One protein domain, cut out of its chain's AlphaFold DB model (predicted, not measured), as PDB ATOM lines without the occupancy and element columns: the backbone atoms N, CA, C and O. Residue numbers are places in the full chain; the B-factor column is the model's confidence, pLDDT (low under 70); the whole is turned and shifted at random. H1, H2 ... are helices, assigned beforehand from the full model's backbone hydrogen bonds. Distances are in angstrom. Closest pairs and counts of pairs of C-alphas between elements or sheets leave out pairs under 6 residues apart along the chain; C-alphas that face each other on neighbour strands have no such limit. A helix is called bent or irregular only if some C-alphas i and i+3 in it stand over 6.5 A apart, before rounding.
ATOM      1  N   THR A   2      56.525  86.151  71.167       79.62
ATOM      2  CA  THR A   2      55.300  86.501  71.905       79.62
ATOM      3  C   THR A   2      55.558  86.431  73.412       79.62
ATOM      4  O   THR A   2      56.551  85.843  73.844       79.62
ATOM      5  N   PHE A   3      54.691  87.032  74.234       78.81
ATOM      6  CA  PHE A   3      54.830  86.916  75.690       78.81
ATOM      7  C   PHE A   3      54.711  85.453  76.140       78.81
ATOM      8  O   PHE A   3      55.545  85.000  76.918       78.81
ATOM      9  N   ARG A   4      53.785  84.684  75.550       81.25
ATOM     10  CA  ARG A   4      53.663  83.230  75.741       81.25
ATOM     11  C   ARG A   4      54.993  82.491  75.532       81.25
ATOM     12  O   ARG A   4      55.414  81.743  76.407       81.25
ATOM     13  N   GLU A   5      55.701  82.753  74.428       76.62
ATOM     14  CA  GLU A   5      57.016  82.144  74.143       76.62
ATOM     15  C   GLU A   5      58.093  82.538  75.168       76.62
ATOM     16  O   GLU A   5      58.986  81.744  75.464       76.62
ATOM     17  N   MET A   6      58.032  83.757  75.713       83.88
ATOM     18  CA  MET A   6      58.951  84.197  76.771       83.88
ATOM     19  C   MET A   6      58.658  83.501  78.101       83.88
ATOM     20  O   MET A   6      59.596  83.103  78.791       83.88
ATOM     21  N   VAL A   7      57.376  83.349  78.458       84.62
ATOM     22  CA  VAL A   7      56.953  82.611  79.656       84.62
ATOM     23  C   VAL A   7      57.361  81.140  79.529       84.62
ATOM     24  O   VAL A   7      57.981  80.623  80.456       84.62
ATOM     25  N   ASP A   8      57.121  80.497  78.374       80.00
ATOM     26  CA  ASP A   8      57.556  79.112  78.124       80.00
ATOM     27  C   ASP A   8      59.071  79.003  78.280       80.00
ATOM     28  O   ASP A   8      59.556  78.220  79.088       80.00
ATOM     29  N   GLY A   9      59.833  79.861  77.595       81.31
ATOM     30  CA  GLY A   9      61.293  79.848  77.664       81.31
ATOM     31  C   GLY A   9      61.855  80.020  79.080       81.31
ATOM     32  O   GLY A   9      62.846  79.371  79.412       81.31
ATOM     33  N   ALA A  10      61.230  80.856  79.915       85.50
ATOM     34  CA  ALA A  10      61.658  81.086  81.295       85.50
ATOM     35  C   ALA A  10      61.330  79.908  82.227       85.50
ATOM     36  O   ALA A  10      62.135  79.546  83.082       85.50
ATOM     37  N   LEU A  11      60.151  79.305  82.065       85.94
ATOM     38  CA  LEU A  11      59.640  78.293  82.989       85.94
ATOM     39  C   LEU A  11      60.020  76.858  82.588       85.94
ATOM     40  O   LEU A  11      60.085  75.969  83.435       85.94
ATOM     41  N   LYS A  12      60.304  76.614  81.306       79.75
ATOM     42  CA  LYS A  12      60.503  75.289  80.699       79.75
ATOM     43  C   LYS A  12      61.528  74.402  81.401       79.75
ATOM     44  O   LYS A  12      61.281  73.206  81.567       79.75
ATOM     45  N   THR A  13      62.660  74.964  81.823       78.50
ATOM     46  CA  THR A  13      63.720  74.227  82.537       78.50
ATOM     47  C   THR A  13      63.692  74.431  84.048       78.50
ATOM     48  O   THR A  13      64.343  73.672  84.770       78.50
ATOM     49  N   TYR A  14      62.902  75.390  84.541       82.31
ATOM     50  CA  TYR A  14      62.930  75.821  85.934       82.31
ATOM     51  C   TYR A  14      62.645  74.686  86.935       82.31
ATOM     52  O   TYR A  14      63.456  74.511  87.851       82.31
ATOM     53  N   PRO A  15      61.603  73.839  86.773       80.06
ATOM     54  CA  PRO A  15      61.351  72.750  87.719       80.06
ATOM     55  C   PRO A  15      62.521  71.784  87.877       80.06
ATOM     56  O   PRO A  15      62.906  71.432  88.993       80.06
ATOM     57  N   ARG A  16      63.143  71.412  86.753       71.69
ATOM     58  CA  ARG A  16      64.297  70.512  86.734       71.69
ATOM     59  C   ARG A  16      65.513  71.148  87.405       71.69
ATOM     60  O   ARG A  16      66.212  70.479  88.162       71.69
ATOM     61  N   GLU A  17      65.773  72.426  87.144       78.12
ATOM     62  CA  GLU A  17      66.881  73.158  87.765       78.12
ATOM     63  C   GLU A  17      66.720  73.255  89.282       78.12
ATOM     64  O   GLU A  17      67.679  73.014  90.014       78.12
ATOM     65  N   GLN A  18      65.509  73.539  89.765       78.19
ATOM     66  CA  GLN A  18      65.212  73.588  91.197       78.19
ATOM     67  C   GLN A  18      65.380  72.221  91.863       78.19
ATOM     68  O   GLN A  18      66.012  72.129  92.917       78.19
ATOM     69  N   GLN A  19      64.882  71.157  91.228       68.75
ATOM     70  CA  GLN A  19      65.018  69.801  91.748       68.75
ATOM     71  C   GLN A  19      66.494  69.394  91.871       68.75
ATOM     72  O   GLN A  19      66.902  68.872  92.905       68.75
ATOM     73  N   VAL A  20      67.322  69.691  90.863       69.81
ATOM     74  CA  VAL A  20      68.761  69.373  90.885       69.81
ATOM     75  C   VAL A  20      69.525  70.246  91.881       69.81
ATOM     76  O   VAL A  20      70.407  69.761  92.587       69.81
ATOM     77  N   ARG A  21      69.224  71.546  91.931       74.44
ATOM     78  CA  ARG A  21      70.007  72.519  92.702       74.44
ATOM     79  C   ARG A  21      69.669  72.518  94.186       74.44
ATOM     80  O   ARG A  21      70.553  72.750  95.009       74.44
ATOM     81  N   HIS A  22      68.400  72.314  94.516       72.31
ATOM     82  CA  HIS A  22      67.882  72.491  95.869       72.31
ATOM     83  C   HIS A  22      67.302  71.212  96.469       72.31
ATOM     84  O   HIS A  22      66.914  71.241  97.632       72.31
ATOM     85  N   ASN A  23      67.253  70.108  95.710       67.88
ATOM     86  CA  ASN A  23      66.659  68.837  96.133       67.88
ATOM     87  C   ASN A  23      65.265  69.014  96.763       67.88
ATOM     88  O   ASN A  23      64.922  68.355  97.741       67.88
ATOM     89  N   ARG A  24      64.480  69.959  96.225       71.44
ATOM     90  CA  ARG A  24      63.126  70.276  96.685       71.44
ATOM     91  C   ARG A  24      62.127  70.097  95.557       71.44
ATOM     92  O   ARG A  24      62.474  70.256  94.385       71.44
ATOM     93  N   SER A  25      60.887  69.810  95.927       70.44
ATOM     94  CA  SER A  25      59.794  69.795  94.971       70.44
ATOM     95  C   SER A  25      59.365  71.214  94.592       70.44
ATOM     96  O   SER A  25      59.515  72.154  95.376       70.44
ATOM     97  N   VAL A  26      58.893  71.370  93.356       83.62
ATOM     98  CA  VAL A  26      58.404  72.647  92.826       83.62
ATOM     99  C   VAL A  26      56.890  72.630  92.853       83.62
ATOM    100  O   VAL A  26      56.271  71.649  92.436       83.62
ATOM    101  N   THR A  27      56.295  73.701  93.366       86.81
ATOM    102  CA  THR A  27      54.841  73.857  93.409       86.81
ATOM    103  C   THR A  27      54.328  74.664  92.222       86.81
ATOM    104  O   THR A  27      55.082  75.296  91.479       86.81
ATOM    105  N   LEU A  28      53.009  74.664  92.044       87.00
ATOM    106  CA  LEU A  28      52.353  75.499  91.044       87.00
ATOM    107  C   LEU A  28      52.590  76.990  91.336       87.00
ATOM    108  O   LEU A  28      52.800  77.786  90.427       87.00
ATOM    109  N   GLU A  29      52.606  77.364  92.614       91.62
ATOM    110  CA  GLU A  29      52.896  78.715  93.079       91.62
ATOM    111  C   GLU A  29      54.339  79.133  92.765       91.62
ATOM    112  O   GLU A  29      54.544  80.262  92.319       91.62
ATOM    113  N   ASP A  30      55.322  78.234  92.918       90.56
ATOM    114  CA  ASP A  30      56.716  78.500  92.535       90.56
ATOM    115  C   ASP A  30      56.813  78.879  91.041       90.56
ATOM    116  O   ASP A  30      57.488  79.847  90.697       90.56
ATOM    117  N   LEU A  31      56.090  78.188  90.150       92.19
ATOM    118  CA  LEU A  31      56.062  78.531  88.720       92.19
ATOM    119  C   LEU A  31      55.487  79.927  88.464       92.19
ATOM    120  O   LEU A  31      56.039  80.693  87.674       92.19
ATOM    121  N   VAL A  32      54.400  80.286  89.153       94.75
ATOM    122  CA  VAL A  32      53.797  81.619  89.020       94.75
ATOM    123  C   VAL A  32      54.778  82.718  89.444       94.75
ATOM    124  O   VAL A  32      54.815  83.790  88.830       94.75
ATOM    125  N   THR A  33      55.599  82.467  90.468       93.12
ATOM    126  CA  THR A  33      56.587  83.450  90.945       93.12
ATOM    127  C   THR A  33      57.694  83.729  89.928       93.12
ATOM    128  O   THR A  33      58.251  84.827  89.926       93.12
ATOM    129  N   GLU A  34      57.942  82.805  89.003       93.62
ATOM    130  CA  GLU A  34      58.976  82.919  87.970       93.62
ATOM    131  C   GLU A  34      58.459  83.456  86.632       93.62
ATOM    132  O   GLU A  34      59.242  83.677  85.707       93.62
ATOM    133  N   VAL A  35      57.157  83.753  86.514       93.06
ATOM    134  CA  VAL A  35      56.605  84.390  85.308       93.06
ATOM    135  C   VAL A  35      57.370  85.698  85.037       93.06
ATOM    136  O   VAL A  35      57.437  86.566  85.927       93.06
ATOM    137  N   PRO A  36      57.967  85.873  83.839       89.12
ATOM    138  CA  PRO A  36      58.944  86.926  83.570       89.12
ATOM    139  C   PRO A  36      58.279  88.278  83.275       89.12
ATOM    140  O   PRO A  36      58.316  88.815  82.166       89.12
ATOM    141  N   VAL A  37      57.707  88.884  84.315       86.56
ATOM    142  CA  VAL A  37      57.074  90.216  84.264       86.56
ATOM    143  C   VAL A  37      58.050  91.349  83.936       86.56
ATOM    144  O   VAL A  37      57.618  92.453  83.627       86.56
ATOM    145  N   THR A  38      59.362  91.093  83.947       81.31
ATOM    146  CA  THR A  38      60.403  92.040  83.513       81.31
ATOM    147  C   THR A  38      60.280  92.449  82.046       81.31
ATOM    148  O   THR A  38      60.818  93.487  81.660       81.31
ATOM    149  N   TYR A  39      59.591  91.649  81.229       77.00
ATOM    150  CA  TYR A  39      59.321  91.968  79.827       77.00
ATOM    151  C   TYR A  39      58.031  92.774  79.624       77.00
ATOM    152  O   TYR A  39      57.779  93.241  78.515       77.00
ATOM    153  N   LEU A  40      57.245  92.987  80.683       75.38
ATOM    154  CA  LEU A  40      56.043  93.812  80.654       75.38
ATOM    155  C   LEU A  40      56.368  95.234  81.115       75.38
ATOM    156  O   LEU A  40      57.094  95.452  82.086       75.38
ATOM    157  N   ARG A  41      55.805  96.222  80.416       73.62
ATOM    158  CA  ARG A  41      55.825  97.623  80.843       73.62
ATOM    159  C   ARG A  41      54.404  98.058  81.131       73.62
ATOM    160  O   ARG A  41      53.596  98.158  80.215       73.62
ATOM    161  N   PHE A  42      54.131  98.319  82.400       72.06
ATOM    162  CA  PHE A  42      52.861  98.869  82.842       72.06
ATOM    163  C   PHE A  42      52.950 100.389  82.765       72.06
ATOM    164  O   PHE A  42      53.800 100.993  83.421       72.06
ATOM    165  N   TYR A  43      52.100 100.991  81.940       66.69
ATOM    166  CA  TYR A  43      51.893 102.432  81.920       66.69
ATOM    167  C   TYR A  43      50.567 102.696  82.627       66.69
ATOM    168  O   TYR A  43      49.508 102.489  82.050       66.69
ATOM    169  N   ASP A  44      50.630 103.075  83.901       64.88
ATOM    170  CA  ASP A  44      49.442 103.454  84.664       64.88
ATOM    171  C   ASP A  44      49.278 104.975  84.591       64.88
ATOM    172  O   ASP A  44      49.993 105.727  85.254       64.88
ATOM    173  N   GLU A  45      48.339 105.434  83.764       59.16
ATOM    174  CA  GLU A  45      48.022 106.861  83.609       59.16
ATOM    175  C   GLU A  45      47.489 107.491  84.911       59.16
ATOM    176  O   GLU A  45      47.504 108.713  85.064       59.16
ATOM    177  N   TYR A  46      47.078 106.668  85.882       60.38
ATOM    178  CA  TYR A  46      46.568 107.089  87.186       60.38
ATOM    179  C   TYR A  46      47.633 107.082  88.300       60.38
ATOM    180  O   TYR A  46      47.311 107.410  89.447       60.38
ATOM    181  N   ASP A  47      48.888 106.718  88.003       53.19
ATOM    182  CA  ASP A  47      49.967 106.577  89.002       53.19
ATOM    183  C   ASP A  47      50.524 107.931  89.486       53.19
ATOM    184  O   ASP A  47      51.322 107.999  90.419       53.19
ATOM    185  N   HIS A  48      50.101 109.041  88.873       50.56
ATOM    186  CA  HIS A  48      50.665 110.361  89.157       50.56
ATOM    187  C   HIS A  48      49.994 111.131  90.307       50.56
ATOM    188  O   HIS A  48      50.611 112.062  90.819       50.56
ATOM    189  N   ASP A  49      48.822 110.703  90.798       47.78
ATOM    190  CA  ASP A  49      48.061 111.474  91.801       47.78
ATOM    191  C   ASP A  49      47.804 110.754  93.149       47.78
ATOM    192  O   ASP A  49      47.226 111.352  94.058       47.78
ATOM    193  N   GLN A  50      48.208 109.484  93.334       44.84
ATOM    194  CA  GLN A  50      47.773 108.656  94.488       44.84
ATOM    195  C   GLN A  50      48.875 107.778  95.146       44.84
ATOM    196  O   GLN A  50      48.569 106.743  95.745       44.84
ATOM    197  N   GLY A  51      50.151 108.185  95.115       54.81
ATOM    198  CA  GLY A  51      51.212 107.606  95.966       54.81
ATOM    199  C   GLY A  51      52.328 106.847  95.235       54.81
ATOM    200  O   GLY A  51      52.602 107.100  94.071       54.81
ATOM    201  N   HIS A  52      53.045 105.973  95.958       55.53
ATOM    202  CA  HIS A  52      54.153 105.188  95.393       55.53
ATOM    203  C   HIS A  52      53.664 104.220  94.300       55.53
ATOM    204  O   HIS A  52      52.611 103.602  94.501       55.53
ATOM    205  N   PRO A  53      54.461 104.011  93.229       63.84
ATOM    206  CA  PRO A  53      54.102 103.120  92.133       63.84
ATOM    207  C   PRO A  53      53.759 101.732  92.661       63.84
ATOM    208  O   PRO A  53      54.489 101.152  93.478       63.84
ATOM    209  N   LYS A  54      52.613 101.209  92.224       73.06
ATOM    210  CA  LYS A  54      52.145  99.882  92.638       73.06
ATOM    211  C   LYS A  54      53.118  98.802  92.143       73.06
ATOM    212  O   LYS A  54      53.729  98.961  91.086       73.06
ATOM    213  N   PRO A  55      53.276  97.677  92.870       85.12
ATOM    214  CA  PRO A  55      54.145  96.582  92.449       85.12
ATOM    215  C   PRO A  55      53.479  95.778  91.319       85.12
ATOM    216  O   PRO A  55      53.063  94.641  91.519       85.12
ATOM    217  N   TRP A  56      53.355  96.375  90.131       86.62
ATOM    218  CA  TRP A  56      52.579  95.829  89.013       86.62
ATOM    219  C   TRP A  56      53.009  94.429  88.588       86.62
ATOM    220  O   TRP A  56      52.155  93.603  88.296       86.62
ATOM    221  N   GLY A  57      54.306  94.113  88.650       88.62
ATOM    222  CA  GLY A  57      54.784  92.749  88.412       88.62
ATOM    223  C   GLY A  57      54.226  91.730  89.416       88.62
ATOM    224  O   GLY A  57      53.810  90.644  89.022       88.62
ATOM    225  N   ALA A  58      54.146  92.093  90.700       91.00
ATOM    226  CA  ALA A  58      53.577  91.230  91.736       91.00
ATOM    227  C   ALA A  58      52.054  91.103  91.597       91.00
ATOM    228  O   ALA A  58      51.503  90.016  91.755       91.00
ATOM    229  N   VAL A  59      51.379  92.199  91.239       91.81
ATOM    230  CA  VAL A  59      49.937  92.217  90.947       91.81
ATOM    231  C   VAL A  59      49.618  91.343  89.732       91.81
ATOM    232  O   VAL A  59      48.713  90.517  89.803       91.81
ATOM    233  N   PHE A  60      50.404  91.444  88.659       92.94
ATOM    234  CA  PHE A  60      50.272  90.598  87.476       92.94
ATOM    235  C   PHE A  60      50.419  89.117  87.839       92.94
ATOM    236  O   PHE A  60      49.520  88.332  87.556       92.94
ATOM    237  N   ARG A  61      51.487  88.732  88.554       94.50
ATOM    238  CA  ARG A  61      51.685  87.345  89.017       94.50
ATOM    239  C   ARG A  61      50.566  86.864  89.943       94.50
ATOM    240  O   ARG A  61      50.140  85.721  89.836       94.50
ATOM    241  N   ALA A  62      50.029  87.723  90.812       94.62
ATOM    242  CA  ALA A  62      48.875  87.378  91.645       94.62
ATOM    243  C   ALA A  62      47.614  87.096  90.812       94.62
ATOM    244  O   ALA A  62      46.822  86.223  91.165       94.62
ATOM    245  N   HIS A  63      47.428  87.797  89.693       93.56
ATOM    246  CA  HIS A  63      46.331  87.524  88.769       93.56
ATOM    247  C   HIS A  63      46.596  86.326  87.850       93.56
ATOM    248  O   HIS A  63      45.651  85.602  87.552       93.56
ATOM    249  N   VAL A  64      47.855  86.020  87.523       93.31
ATOM    250  CA  VAL A  64      48.212  84.713  86.949       93.31
ATOM    251  C   VAL A  64      47.829  83.607  87.930       93.31
ATOM    252  O   VAL A  64      47.113  82.692  87.546       93.31
ATOM    253  N   LEU A  65      48.174  83.728  89.220       93.56
ATOM    254  CA  LEU A  65      47.756  82.773  90.257       93.56
ATOM    255  C   LEU A  65      46.228  82.646  90.341       93.56
ATOM    256  O   LEU A  65      45.712  81.542  90.487       93.56
ATOM    257  N   ARG A  66      45.493  83.760  90.228       90.75
ATOM    258  CA  ARG A  66      44.022  83.759  90.189       90.75
ATOM    259  C   ARG A  66      43.487  82.912  89.038       90.75
ATOM    260  O   ARG A  66      42.590  82.107  89.278       90.75
ATOM    261  N   CYS A  67      44.019  83.103  87.831       88.00
ATOM    262  CA  CYS A  67      43.635  82.339  86.644       88.00
ATOM    263  C   CYS A  67      44.024  80.868  86.790       88.00
ATOM    264  O   CYS A  67      43.174  80.000  86.633       88.00
ATOM    265  N   VAL A  68      45.261  80.598  87.212       85.94
ATOM    266  CA  VAL A  68      45.768  79.247  87.467       85.94
ATOM    267  C   VAL A  68      44.934  78.516  88.518       85.94
ATOM    268  O   VAL A  68      44.825  77.311  88.434       85.94
ATOM    269  N   LYS A  69      44.334  79.188  89.507       81.81
ATOM    270  CA  LYS A  69      43.492  78.555  90.543       81.81
ATOM    271  C   LYS A  69      41.985  78.596  90.239       81.81
ATOM    272  O   LYS A  69      41.191  78.236  91.109       81.81
ATOM    273  N   GLY A  70      41.575  79.068  89.058       77.25
ATOM    274  CA  GLY A  70      40.164  79.150  88.652       77.25
ATOM    275  C   GLY A  70      39.310  80.119  89.486       77.25
ATOM    276  O   GLY A  70      38.088  79.981  89.581       77.25
ATOM    277  N   TRP A  71      39.917  81.108  90.152       82.56
ATOM    278  CA  TRP A  71      39.181  81.998  91.053       82.56
ATOM    279  C   TRP A  71      38.450  83.117  90.308       82.56
ATOM    280  O   TRP A  71      39.043  84.085  89.826       82.56
ATOM    281  N   LYS A  72      37.114  83.057  90.332       74.50
ATOM    282  CA  LYS A  72      36.255  84.060  89.681       74.50
ATOM    283  C   LYS A  72      36.305  85.450  90.321       74.50
ATOM    284  O   LYS A  72      35.991  86.419  89.642       74.50
ATOM    285  N   ASN A  73      36.717  85.596  91.585       75.38
ATOM    286  CA  ASN A  73      36.737  86.890  92.281       75.38
ATOM    287  C   ASN A  73      38.030  87.159  93.070       75.38
ATOM    288  O   ASN A  73      38.725  86.243  93.513       75.38
ATOM    289  N   ALA A  74      38.322  88.446  93.290       82.00
ATOM    290  CA  ALA A  74      39.487  88.903  94.051       82.00
ATOM    291  C   ALA A  74      39.431  88.525  95.546       82.00
ATOM    292  O   ALA A  74      40.460  88.503  96.218       82.00
ATOM    293  N   THR A  75      38.248  88.198  96.080       83.44
ATOM    294  CA  THR A  75      38.070  87.781  97.479       83.44
ATOM    295  C   THR A  75      38.789  86.466  97.770       83.44
ATOM    296  O   THR A  75      39.447  86.351  98.803       83.44
ATOM    297  N   ALA A  76      38.676  85.483  96.870       85.19
ATOM    298  CA  ALA A  76      39.364  84.199  97.000       85.19
ATOM    299  C   ALA A  76      40.889  84.375  96.950       85.19
ATOM    300  O   ALA A  76      41.580  83.916  97.859       85.19
ATOM    301  N   LEU A  77      41.381  85.145  95.970       90.19
ATOM    302  CA  LEU A  77      42.800  85.494  95.836       90.19
ATOM    303  C   LEU A  77      43.342  86.172  97.101       90.19
ATOM    304  O   LEU A  77      44.335  85.728  97.670       90.19
ATOM    305  N   HIS A  78      42.665  87.216  97.584       91.81
ATOM    306  CA  HIS A  78      43.075  87.939  98.788       91.81
ATOM    307  C   HIS A  78      43.098  87.035 100.028       91.81
ATOM    308  O   HIS A  78      44.052  87.071 100.805       91.81
ATOM    309  N   ARG A  79      42.065  86.201 100.222       89.38
ATOM    310  CA  ARG A  79      42.003  85.273 101.360       89.38
ATOM    311  C   ARG A  79      43.173  84.291 101.338       89.38
ATOM    312  O   ARG A  79      43.764  84.052 102.387       89.38
ATOM    313  N   TYR A  80      43.504  83.767 100.161       89.69
ATOM    314  CA  TYR A  80      44.617  82.844  99.981       89.69
ATOM    315  C   TYR A  80      45.968  83.518 100.260       89.69
ATOM    316  O   TYR A  80      46.740  83.032 101.082       89.69
ATOM    317  N   LEU A  81      46.217  84.693  99.674       91.56
ATOM    318  CA  LEU A  81      47.443  85.467  99.906       91.56
ATOM    319  C   LEU A  81      47.625  85.849 101.383       91.56
ATOM    320  O   LEU A  81      48.733  85.782 101.911       91.56
ATOM    321  N   LYS A  82      46.535  86.170 102.090       91.38
ATOM    322  CA  LYS A  82      46.564  86.455 103.532       91.38
ATOM    323  C   LYS A  82      46.979  85.241 104.373       91.38
ATOM    324  O   LYS A  82      47.589  85.415 105.425       91.38
ATOM    325  N   GLN A  83      46.638  84.032 103.930       90.25
ATOM    326  CA  GLN A  83      47.037  82.780 104.581       90.25
ATOM    327  C   GLN A  83      48.468  82.357 104.220       90.25
ATOM    328  O   GLN A  83      49.043  81.538 104.928       90.25
ATOM    329  N   GLN A  84      49.054  82.936 103.165       88.50
ATOM    330  CA  GLN A  84      50.382  82.598 102.644       88.50
ATOM    331  C   GLN A  84      51.303  83.840 102.550       88.50
ATOM    332  O   GLN A  84      51.645  84.280 101.449       88.50
ATOM    333  N   PRO A  85      51.747  84.435 103.680       87.62
ATOM    334  CA  PRO A  85      52.574  85.648 103.657       87.62
ATOM    335  C   PRO A  85      53.910  85.478 102.922       87.62
ATOM    336  O   PRO A  85      54.366  86.405 102.260       87.62
ATOM    337  N   PHE A  86      54.518  84.289 102.995       87.25
ATOM    338  CA  PHE A  86      55.772  83.995 102.297       87.25
ATOM    339  C   PHE A  86      55.604  84.035 100.771       87.25
ATOM    340  O   PHE A  86      56.418  84.638 100.071       87.25
ATOM    341  N   LEU A  87      54.490  83.495 100.263       89.88
ATOM    342  CA  LEU A  87      54.152  83.558  98.844       89.88
ATOM    343  C   LEU A  87      53.960  85.004  98.371       89.88
ATOM    344  O   LEU A  87      54.407  85.350  97.282       89.88
ATOM    345  N   CYS A  88      53.354  85.878  99.188       91.50
ATOM    346  CA  CYS A  88      53.249  87.305  98.856       91.50
ATOM    347  C   CYS A  88      54.631  87.913  98.571       91.50
ATOM    348  O   CYS A  88      54.801  88.623  97.577       91.50
ATOM    349  N   THR A  89      55.625  87.597  99.404       91.00
ATOM    350  CA  THR A  89      57.007  88.052  99.207       91.00
ATOM    351  C   THR A  89      57.621  87.471  97.935       91.00
ATOM    352  O   THR A  89      58.223  88.222  97.170       91.00
ATOM    353  N   GLN A  90      57.427  86.176  97.656       90.19
ATOM    354  CA  GLN A  90      57.939  85.537  96.434       90.19
ATOM    355  C   GLN A  90      57.311  86.111  95.152       90.19
ATOM    356  O   GLN A  90      58.000  86.298  94.152       90.19
ATOM    357  N   LEU A  91      56.021  86.465  95.181       92.00
ATOM    358  CA  LEU A  91      55.356  87.140  94.060       92.00
ATOM    359  C   LEU A  91      55.933  88.544  93.806       92.00
ATOM    360  O   LEU A  91      55.871  89.033  92.678       92.00
ATOM    361  N   GLY A  92      56.525  89.171  94.830       90.56
ATOM    362  CA  GLY A  92      57.159  90.490  94.766       90.56
ATOM    363  C   GLY A  92      56.440  91.580  95.568       90.56
ATOM    364  O   GLY A  92      56.728  92.764  95.378       90.56
ATOM    365  N   PHE A  93      55.500  91.224  96.447       90.44
ATOM    366  CA  PHE A  93      54.881  92.182  97.362       90.44
ATOM    367  C   PHE A  93      55.766  92.446  98.587       90.44
ATOM    368  O   PHE A  93      56.426  91.546  99.104       90.44
ATOM    369  N   LYS A  94      55.745  93.690  99.082       86.19
ATOM    370  CA  LYS A  94      56.378  94.057 100.363       86.19
ATOM    371  C   LYS A  94      55.495  93.720 101.565       86.19
ATOM    372  O   LYS A  94      56.012  93.300 102.589       86.19
ATOM    373  N   ASP A  95      54.183  93.867 101.392       84.50
ATOM    374  CA  ASP A  95      53.140  93.626 102.388       84.50
ATOM    375  C   ASP A  95      51.952  92.914 101.722       84.50
ATOM    376  O   ASP A  95      51.842  92.900 100.494       84.50
ATOM    377  N   ILE A  96      51.045  92.335 102.514       85.94
ATOM    378  CA  ILE A  96      49.844  91.663 101.990       85.94
ATOM    379  C   ILE A  96      48.987  92.693 101.225       85.94
ATOM    380  O   ILE A  96      48.609  93.707 101.814       85.94
ATOM    381  N   PRO A  97      48.668  92.469  99.936       87.38
ATOM    382  CA  PRO A  97      47.907  93.431  99.146       87.38
ATOM    383  C   PRO A  97      46.444  93.506  99.593       87.38
ATOM    384  O   PRO A  97      45.797  92.481  99.811       87.38
ATOM    385  N   ASP A  98      45.890  94.718  99.651       85.38
ATOM    386  CA  ASP A  98      44.478  94.922  99.984       85.38
ATOM    387  C   ASP A  98      43.545  94.320  98.921       85.38
ATOM    388  O   ASP A  98      43.764  94.470  97.714       85.38
ATOM    389  N   GLN A  99      42.429  93.729  99.359       87.62
ATOM    390  CA  GLN A  99      41.409  93.163  98.465       87.62
ATOM    391  C   GLN A  99      40.904  94.168  97.419       87.62
ATOM    392  O   GLN A  99      40.724  93.813  96.255       87.62
ATOM    393  N   SER A 100      40.683  95.424  97.820       84.31
ATOM    394  CA  SER A 100      40.232  96.494  96.922       84.31
ATOM    395  C   SER A 100      41.276  96.841  95.861       84.31
ATOM    396  O   SER A 100      40.911  97.222  94.751       84.31
ATOM    397  N   THR A 101      42.564  96.672  96.176       84.00
ATOM    398  CA  THR A 101      43.663  96.871  95.226       84.00
ATOM    399  C   THR A 101      43.662  95.770  94.171       84.00
ATOM    400  O   THR A 101      43.729  96.084  92.990       84.00
ATOM    401  N   LEU A 102      43.518  94.502  94.572       88.31
ATOM    402  CA  LEU A 102      43.445  93.370  93.635       88.31
ATOM    403  C   LEU A 102      42.184  93.414  92.760       88.31
ATOM    404  O   LEU A 102      42.227  93.045  91.593       88.31
ATOM    405  N   TYR A 103      41.061  93.873  93.315       88.56
ATOM    406  CA  TYR A 103      39.823  94.068  92.559       88.56
ATOM    407  C   TYR A 103      40.004  95.125  91.460       88.56
ATOM    408  O   TYR A 103      39.894  94.805  90.284       88.56
ATOM    409  N   ARG A 104      40.387  96.357  91.834       84.69
ATOM    410  CA  ARG A 104      40.579  97.466  90.878       84.69
ATOM    411  C   ARG A 104      41.684  97.183  89.867       84.69
ATOM    412  O   ARG A 104      41.604  97.604  88.722       84.69
ATOM    413  N   ALA A 105      42.736  96.481  90.292       86.94
ATOM    414  CA  ALA A 105      43.788  96.065  89.382       86.94
ATOM    415  C   ALA A 105      43.232  95.184  88.261       86.94
ATOM    416  O   ALA A 105      43.533  95.439  87.106       86.94
ATOM    417  N   TRP A 106      42.411  94.189  88.593       87.75
ATOM    418  CA  TRP A 106      41.826  93.299  87.598       87.75
ATOM    419  C   TRP A 106      40.779  93.985  86.723       87.75
ATOM    420  O   TRP A 106      40.869  93.869  85.507       87.75
ATOM    421  N   ASP A 107      39.810  94.667  87.338       83.81
ATOM    422  CA  ASP A 107      38.625  95.160  86.627       83.81
ATOM    423  C   ASP A 107      38.872  96.467  85.863       83.81
ATOM    424  O   ASP A 107      38.204  96.693  84.864       83.81
ATOM    425  N   ASP A 108      39.831  97.296  86.299       80.62
ATOM    426  CA  ASP A 108      40.081  98.601  85.668       80.62
ATOM    427  C   ASP A 108      41.467  98.689  85.002       80.62
ATOM    428  O   ASP A 108      41.621  99.321  83.964       80.62
ATOM    429  N   ARG A 109      42.521  98.126  85.615       80.00
ATOM    430  CA  ARG A 109      43.919  98.477  85.262       80.00
ATOM    431  C   ARG A 109      44.691  97.411  84.489       80.00
ATOM    432  O   ARG A 109      45.747  97.710  83.941       80.00
ATOM    433  N   LEU A 110      44.215  96.170  84.489       84.00
ATOM    434  CA  LEU A 110      44.813  95.051  83.758       84.00
ATOM    435  C   LEU A 110      43.949  94.596  82.581       84.00
ATOM    436  O   LEU A 110      44.332  93.622  81.945       84.00
ATOM    437  N   GLU A 111      42.834  95.272  82.292       83.69
ATOM    438  CA  GLU A 111      41.894  94.911  81.218       83.69
ATOM    439  C   GLU A 111      42.625  94.633  79.893       83.69
ATOM    440  O   GLU A 111      42.527  93.534  79.351       83.69
ATOM    441  N   ASP A 112      43.496  95.554  79.469       81.75
ATOM    442  CA  ASP A 112      44.280  95.446  78.227       81.75
ATOM    443  C   ASP A 112      45.315  94.304  78.213       81.75
ATOM    444  O   ASP A 112      45.882  93.979  77.169       81.75
ATOM    445  N   VAL A 113      45.617  93.710  79.370       85.06
ATOM    446  CA  VAL A 113      46.604  92.629  79.515       85.06
ATOM    447  C   VAL A 113      45.998  91.348  80.084       85.06
ATOM    448  O   VAL A 113      46.747  90.441  80.454       85.06
ATOM    449  N   HIS A 114      44.666  91.229  80.140       86.62
ATOM    450  CA  HIS A 114      43.993  89.994  80.563       86.62
ATOM    451  C   HIS A 114      44.433  88.800  79.721       86.62
ATOM    452  O   HIS A 114      44.724  87.752  80.295       86.62
ATOM    453  N   ASP A 115      44.566  88.967  78.405       82.06
ATOM    454  CA  ASP A 115      45.030  87.902  77.508       82.06
ATOM    455  C   ASP A 115      46.449  87.450  77.862       82.06
ATOM    456  O   ASP A 115      46.710  86.260  77.967       82.06
ATOM    457  N   ALA A 116      47.349  88.385  78.180       86.75
ATOM    458  CA  ALA A 116      48.705  88.050  78.612       86.75
ATOM    459  C   ALA A 116      48.733  87.335  79.977       86.75
ATOM    460  O   ALA A 116      49.585  86.475  80.207       86.75
ATOM    461  N   VAL A 117      47.823  87.686  80.897       89.44
ATOM    462  CA  VAL A 117      47.662  86.969  82.175       89.44
ATOM    463  C   VAL A 117      47.161  85.545  81.931       89.44
ATOM    464  O   VAL A 117      47.671  84.615  82.558       89.44
ATOM    465  N   ARG A 118      46.191  85.370  81.026       86.06
ATOM    466  CA  ARG A 118      45.641  84.059  80.651       86.06
ATOM    467  C   ARG A 118      46.682  83.198  79.943       86.06
ATOM    468  O   ARG A 118      46.919  82.090  80.399       86.06
ATOM    469  N   ASP A 119      47.391  83.743  78.957       83.25
ATOM    470  CA  ASP A 119      48.511  83.082  78.275       83.25
ATOM    471  C   ASP A 119      49.573  82.602  79.271       83.25
ATOM    472  O   ASP A 119      50.048  81.471  79.201       83.25
ATOM    473  N   ALA A 120      49.958  83.456  80.224       88.56
ATOM    474  CA  ALA A 120      50.919  83.066  81.249       88.56
ATOM    475  C   ALA A 120      50.364  81.981  82.178       88.56
ATOM    476  O   ALA A 120      51.114  81.092  82.575       88.56
ATOM    477  N   ALA A 121      49.078  82.043  82.533       88.56
ATOM    478  CA  ALA A 121      48.425  81.026  83.350       88.56
ATOM    479  C   ALA A 121      48.363  79.673  82.633       88.56
ATOM    480  O   ALA A 121      48.688  78.661  83.247       88.56
ATOM    481  N   GLU A 122      48.023  79.665  81.345       80.38
ATOM    482  CA  GLU A 122      48.042  78.478  80.489       80.38
ATOM    483  C   GLU A 122      49.437  77.866  80.436       80.38
ATOM    484  O   GLU A 122      49.604  76.710  80.806       80.38
ATOM    485  N   VAL A 123      50.467  78.657  80.119       81.50
ATOM    486  CA  VAL A 123      51.849  78.158  80.080       81.50
ATOM    487  C   VAL A 123      52.306  77.632  81.443       81.50
ATOM    488  O   VAL A 123      52.984  76.608  81.517       81.50
ATOM    489  N   VAL A 124      51.940  78.300  82.544       87.50
ATOM    490  CA  VAL A 124      52.232  77.809  83.901       87.50
ATOM    491  C   VAL A 124      51.564  76.458  84.141       87.50
ATOM    492  O   VAL A 124      52.221  75.556  84.653       87.50
ATOM    493  N   VAL A 125      50.289  76.305  83.781       80.19
ATOM    494  CA  VAL A 125      49.549  75.045  83.927       80.19
ATOM    495  C   VAL A 125      50.153  73.958  83.039       80.19
ATOM    496  O   VAL A 125      50.384  72.854  83.526       80.19
ATOM    497  N   ASP A 126      50.495  74.264  81.790       71.12
ATOM    498  CA  ASP A 126      51.122  73.332  80.851       71.12
ATOM    499  C   ASP A 126      52.469  72.836  81.370       71.12
ATOM    500  O   ASP A 126      52.758  71.640  81.326       71.12
ATOM    501  N   ILE A 127      53.284  73.734  81.923       76.94
ATOM    502  CA  ILE A 127      54.584  73.395  82.507       76.94
ATOM    503  C   ILE A 127      54.411  72.649  83.827       76.94
ATOM    504  O   ILE A 127      55.120  71.674  84.075       76.94
ATOM    505  N   ALA A 128      53.450  73.039  84.662       80.25
ATOM    506  CA  ALA A 128      53.133  72.316  85.885       80.25
ATOM    507  C   ALA A 128      52.759  70.869  85.564       80.25
ATOM    508  O   ALA A 128      53.400  69.935  86.045       80.25
ATOM    509  N   ARG A 129      51.801  70.691  84.653       71.62
ATOM    510  CA  ARG A 129      51.390  69.396  84.125       71.62
ATOM    511  C   ARG A 129      52.584  68.644  83.557       71.62
ATOM    512  O   ARG A 129      52.791  67.493  83.939       71.62
ATOM    513  N   TYR A 130      53.394  69.300  82.721       69.06
ATOM    514  CA  TYR A 130      54.590  68.723  82.106       69.06
ATOM    515  C   TYR A 130      55.518  68.078  83.130       69.06
ATOM    516  O   TYR A 130      56.059  67.011  82.847       69.06
ATOM    517  N   HIS A 131      55.698  68.725  84.279       73.69
ATOM    518  CA  HIS A 131      56.596  68.297  85.353       73.69
ATOM    519  C   HIS A 131      55.875  67.554  86.488       73.69
ATOM    520  O   HIS A 131      56.430  67.398  87.573       73.69
ATOM    521  N   ASP A 132      54.648  67.083  86.248       69.50
ATOM    522  CA  ASP A 132      53.803  66.368  87.218       69.50
ATOM    523  C   ASP A 132      53.467  67.151  88.487       69.50
ATOM    524  O   ASP A 132      53.123  66.567  89.511       69.50
ATOM    525  N   ILE A 133      53.546  68.474  88.431       80.31
ATOM    526  CA  ILE A 133      53.142  69.361  89.513       80.31
ATOM    527  C   ILE A 133      51.606  69.429  89.510       80.31
ATOM    528  O   ILE A 133      51.026  69.689  88.452       80.31
ATOM    529  N   PRO A 134      50.925  69.214  90.657       74.44
ATOM    530  CA  PRO A 134      49.472  69.300  90.733       74.44
ATOM    531  C   PRO A 134      48.962  70.648  90.213       74.44
ATOM    532  O   PRO A 134      49.316  71.706  90.739       74.44
ATOM    533  N   ALA A 135      48.126  70.595  89.182       75.00
ATOM    534  CA  ALA A 135      47.539  71.746  88.514       75.00
ATOM    535  C   ALA A 135      46.055  71.461  88.231       75.00
ATOM    536  O   ALA A 135      45.708  70.297  88.039       75.00
ATOM    537  N   PRO A 136      45.180  72.478  88.233       68.94
ATOM    538  CA  PRO A 136      43.762  72.276  87.940       68.94
ATOM    539  C   PRO A 136      43.513  71.884  86.480       68.94
ATOM    540  O   PRO A 136      44.365  72.107  85.615       68.94
ATOM    541  N   GLU A 137      42.344  71.293  86.224       51.12
ATOM    542  CA  GLU A 137      41.924  70.809  84.901       51.12
ATOM    543  C   GLU A 137      41.685  71.954  83.895       51.12
ATOM    544  O   GLU A 137      41.457  73.098  84.307       51.12
ATOM    545  N   PRO A 138      41.785  71.701  82.572       46.75
ATOM    546  CA  PRO A 138      41.752  72.747  81.542       46.75
ATOM    547  C   PRO A 138      40.471  73.589  81.573       46.75
ATOM    548  O   PRO A 138      40.510  74.787  81.309       46.75
ATOM    549  N   GLU A 139      39.356  72.983  81.976       43.31
ATOM    550  CA  GLU A 139      38.028  73.600  82.115       43.31
ATOM    551  C   GLU A 139      37.963  74.709  83.177       43.31
ATOM    552  O   GLU A 139      37.025  75.505  83.198       43.31
TER     553      GLU A 139
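AT A GLANCE: This is residues 2 to 139 of the 604 residues of a protein of Halobacterium salinarum (strain ATCC 700922 / JCM 11081 / NRC-1) (UniProt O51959). Helices of differing directions cluster round H4, which lies in the middle: H3, H5, H6 and the long H8 pack on it, and H7 stands beside it toward one end of the domain. H1 packs on H8, H2 lies out at the other end, and beyond H7's end residues 47 to 52 of a long loop stick out. The printed part has 138 residues with eight named helices, H1 to H8 in chain order, and no named strand; the class is all helix. It is compact, with a radius of gyration of the C-alphas of 14.7 A and spans of 47 by 34 by 31 A.

IN THESE COORDINATES: Find C-alpha 3 at (54.830, 86.916, 75.690), where H1 begins; it runs through residues 3 to 11. H2 follows in residues 14 to 22, and H3 in residues 28 to 33. After a long stretch, C-alpha 56 at (52.579, 95.829, 89.013) begins H4, residues 56 to 68, 18.0 A long. Then come H5, residues 74 to 83, 14.3 A; H6, residues 85 to 91; and H7, residues 99 to 109, 14.5 A, neither bent nor irregular, but only just: C-alphas 106 and 109 are 6.1 A apart. H8, residues 111 to 130, is 29.1 A long and ends at C-alpha 130 (54.590, 68.723, 82.106); it is irregular, with C-alphas 112 and 115 7.6 A apart.

HOW THE PARTS SIT: Start at H4, the hub, which touches five helices. With residues 117 to 125 alone H8 touches it at a steep tilt of 58 degrees, closest at the C-alphas of Val 64 and Ala 121, 5.2 A. H3 and H4 form a helical hairpin at a shallow tilt of 19 degrees, opposite ways, closest at C-alphas 32 and 61, 6.1 A. H6 is about perpendicular to H4, at 75 degrees, with C-alphas 58 and 91 closest at 5.0 A. H5 touches H4 at 78 degrees, C-alphas 66 and 77 being closest at 6.0 A. H7 only just touches H4, with 3 pairs of C-alphas within 8 A, closest at 59 and 102, 7.1 A. Farther out, H1 touches H8 at C-alphas 4 and 119, their closest, 5.7 A. H2 and H3 are close but not clearly touching, closest at C-alphas 14 and 31, 7.9 A. In H1 to H7 every O i to N i+4 pair is within hydrogen-bond range; in H8, 14 of 16 are.

THE WHOLE: The C-alphas of Val 20 and Asp 49 are farthest apart, at 46.9 A. The printed part has no cut, and the link from H3 to H4, 22 residues, is long. Look for pLDDT under 70 at residues 19 to 20, 23, 43 to 53, 130, 132 and 136 to 139; the mean of the printed part is 80.7.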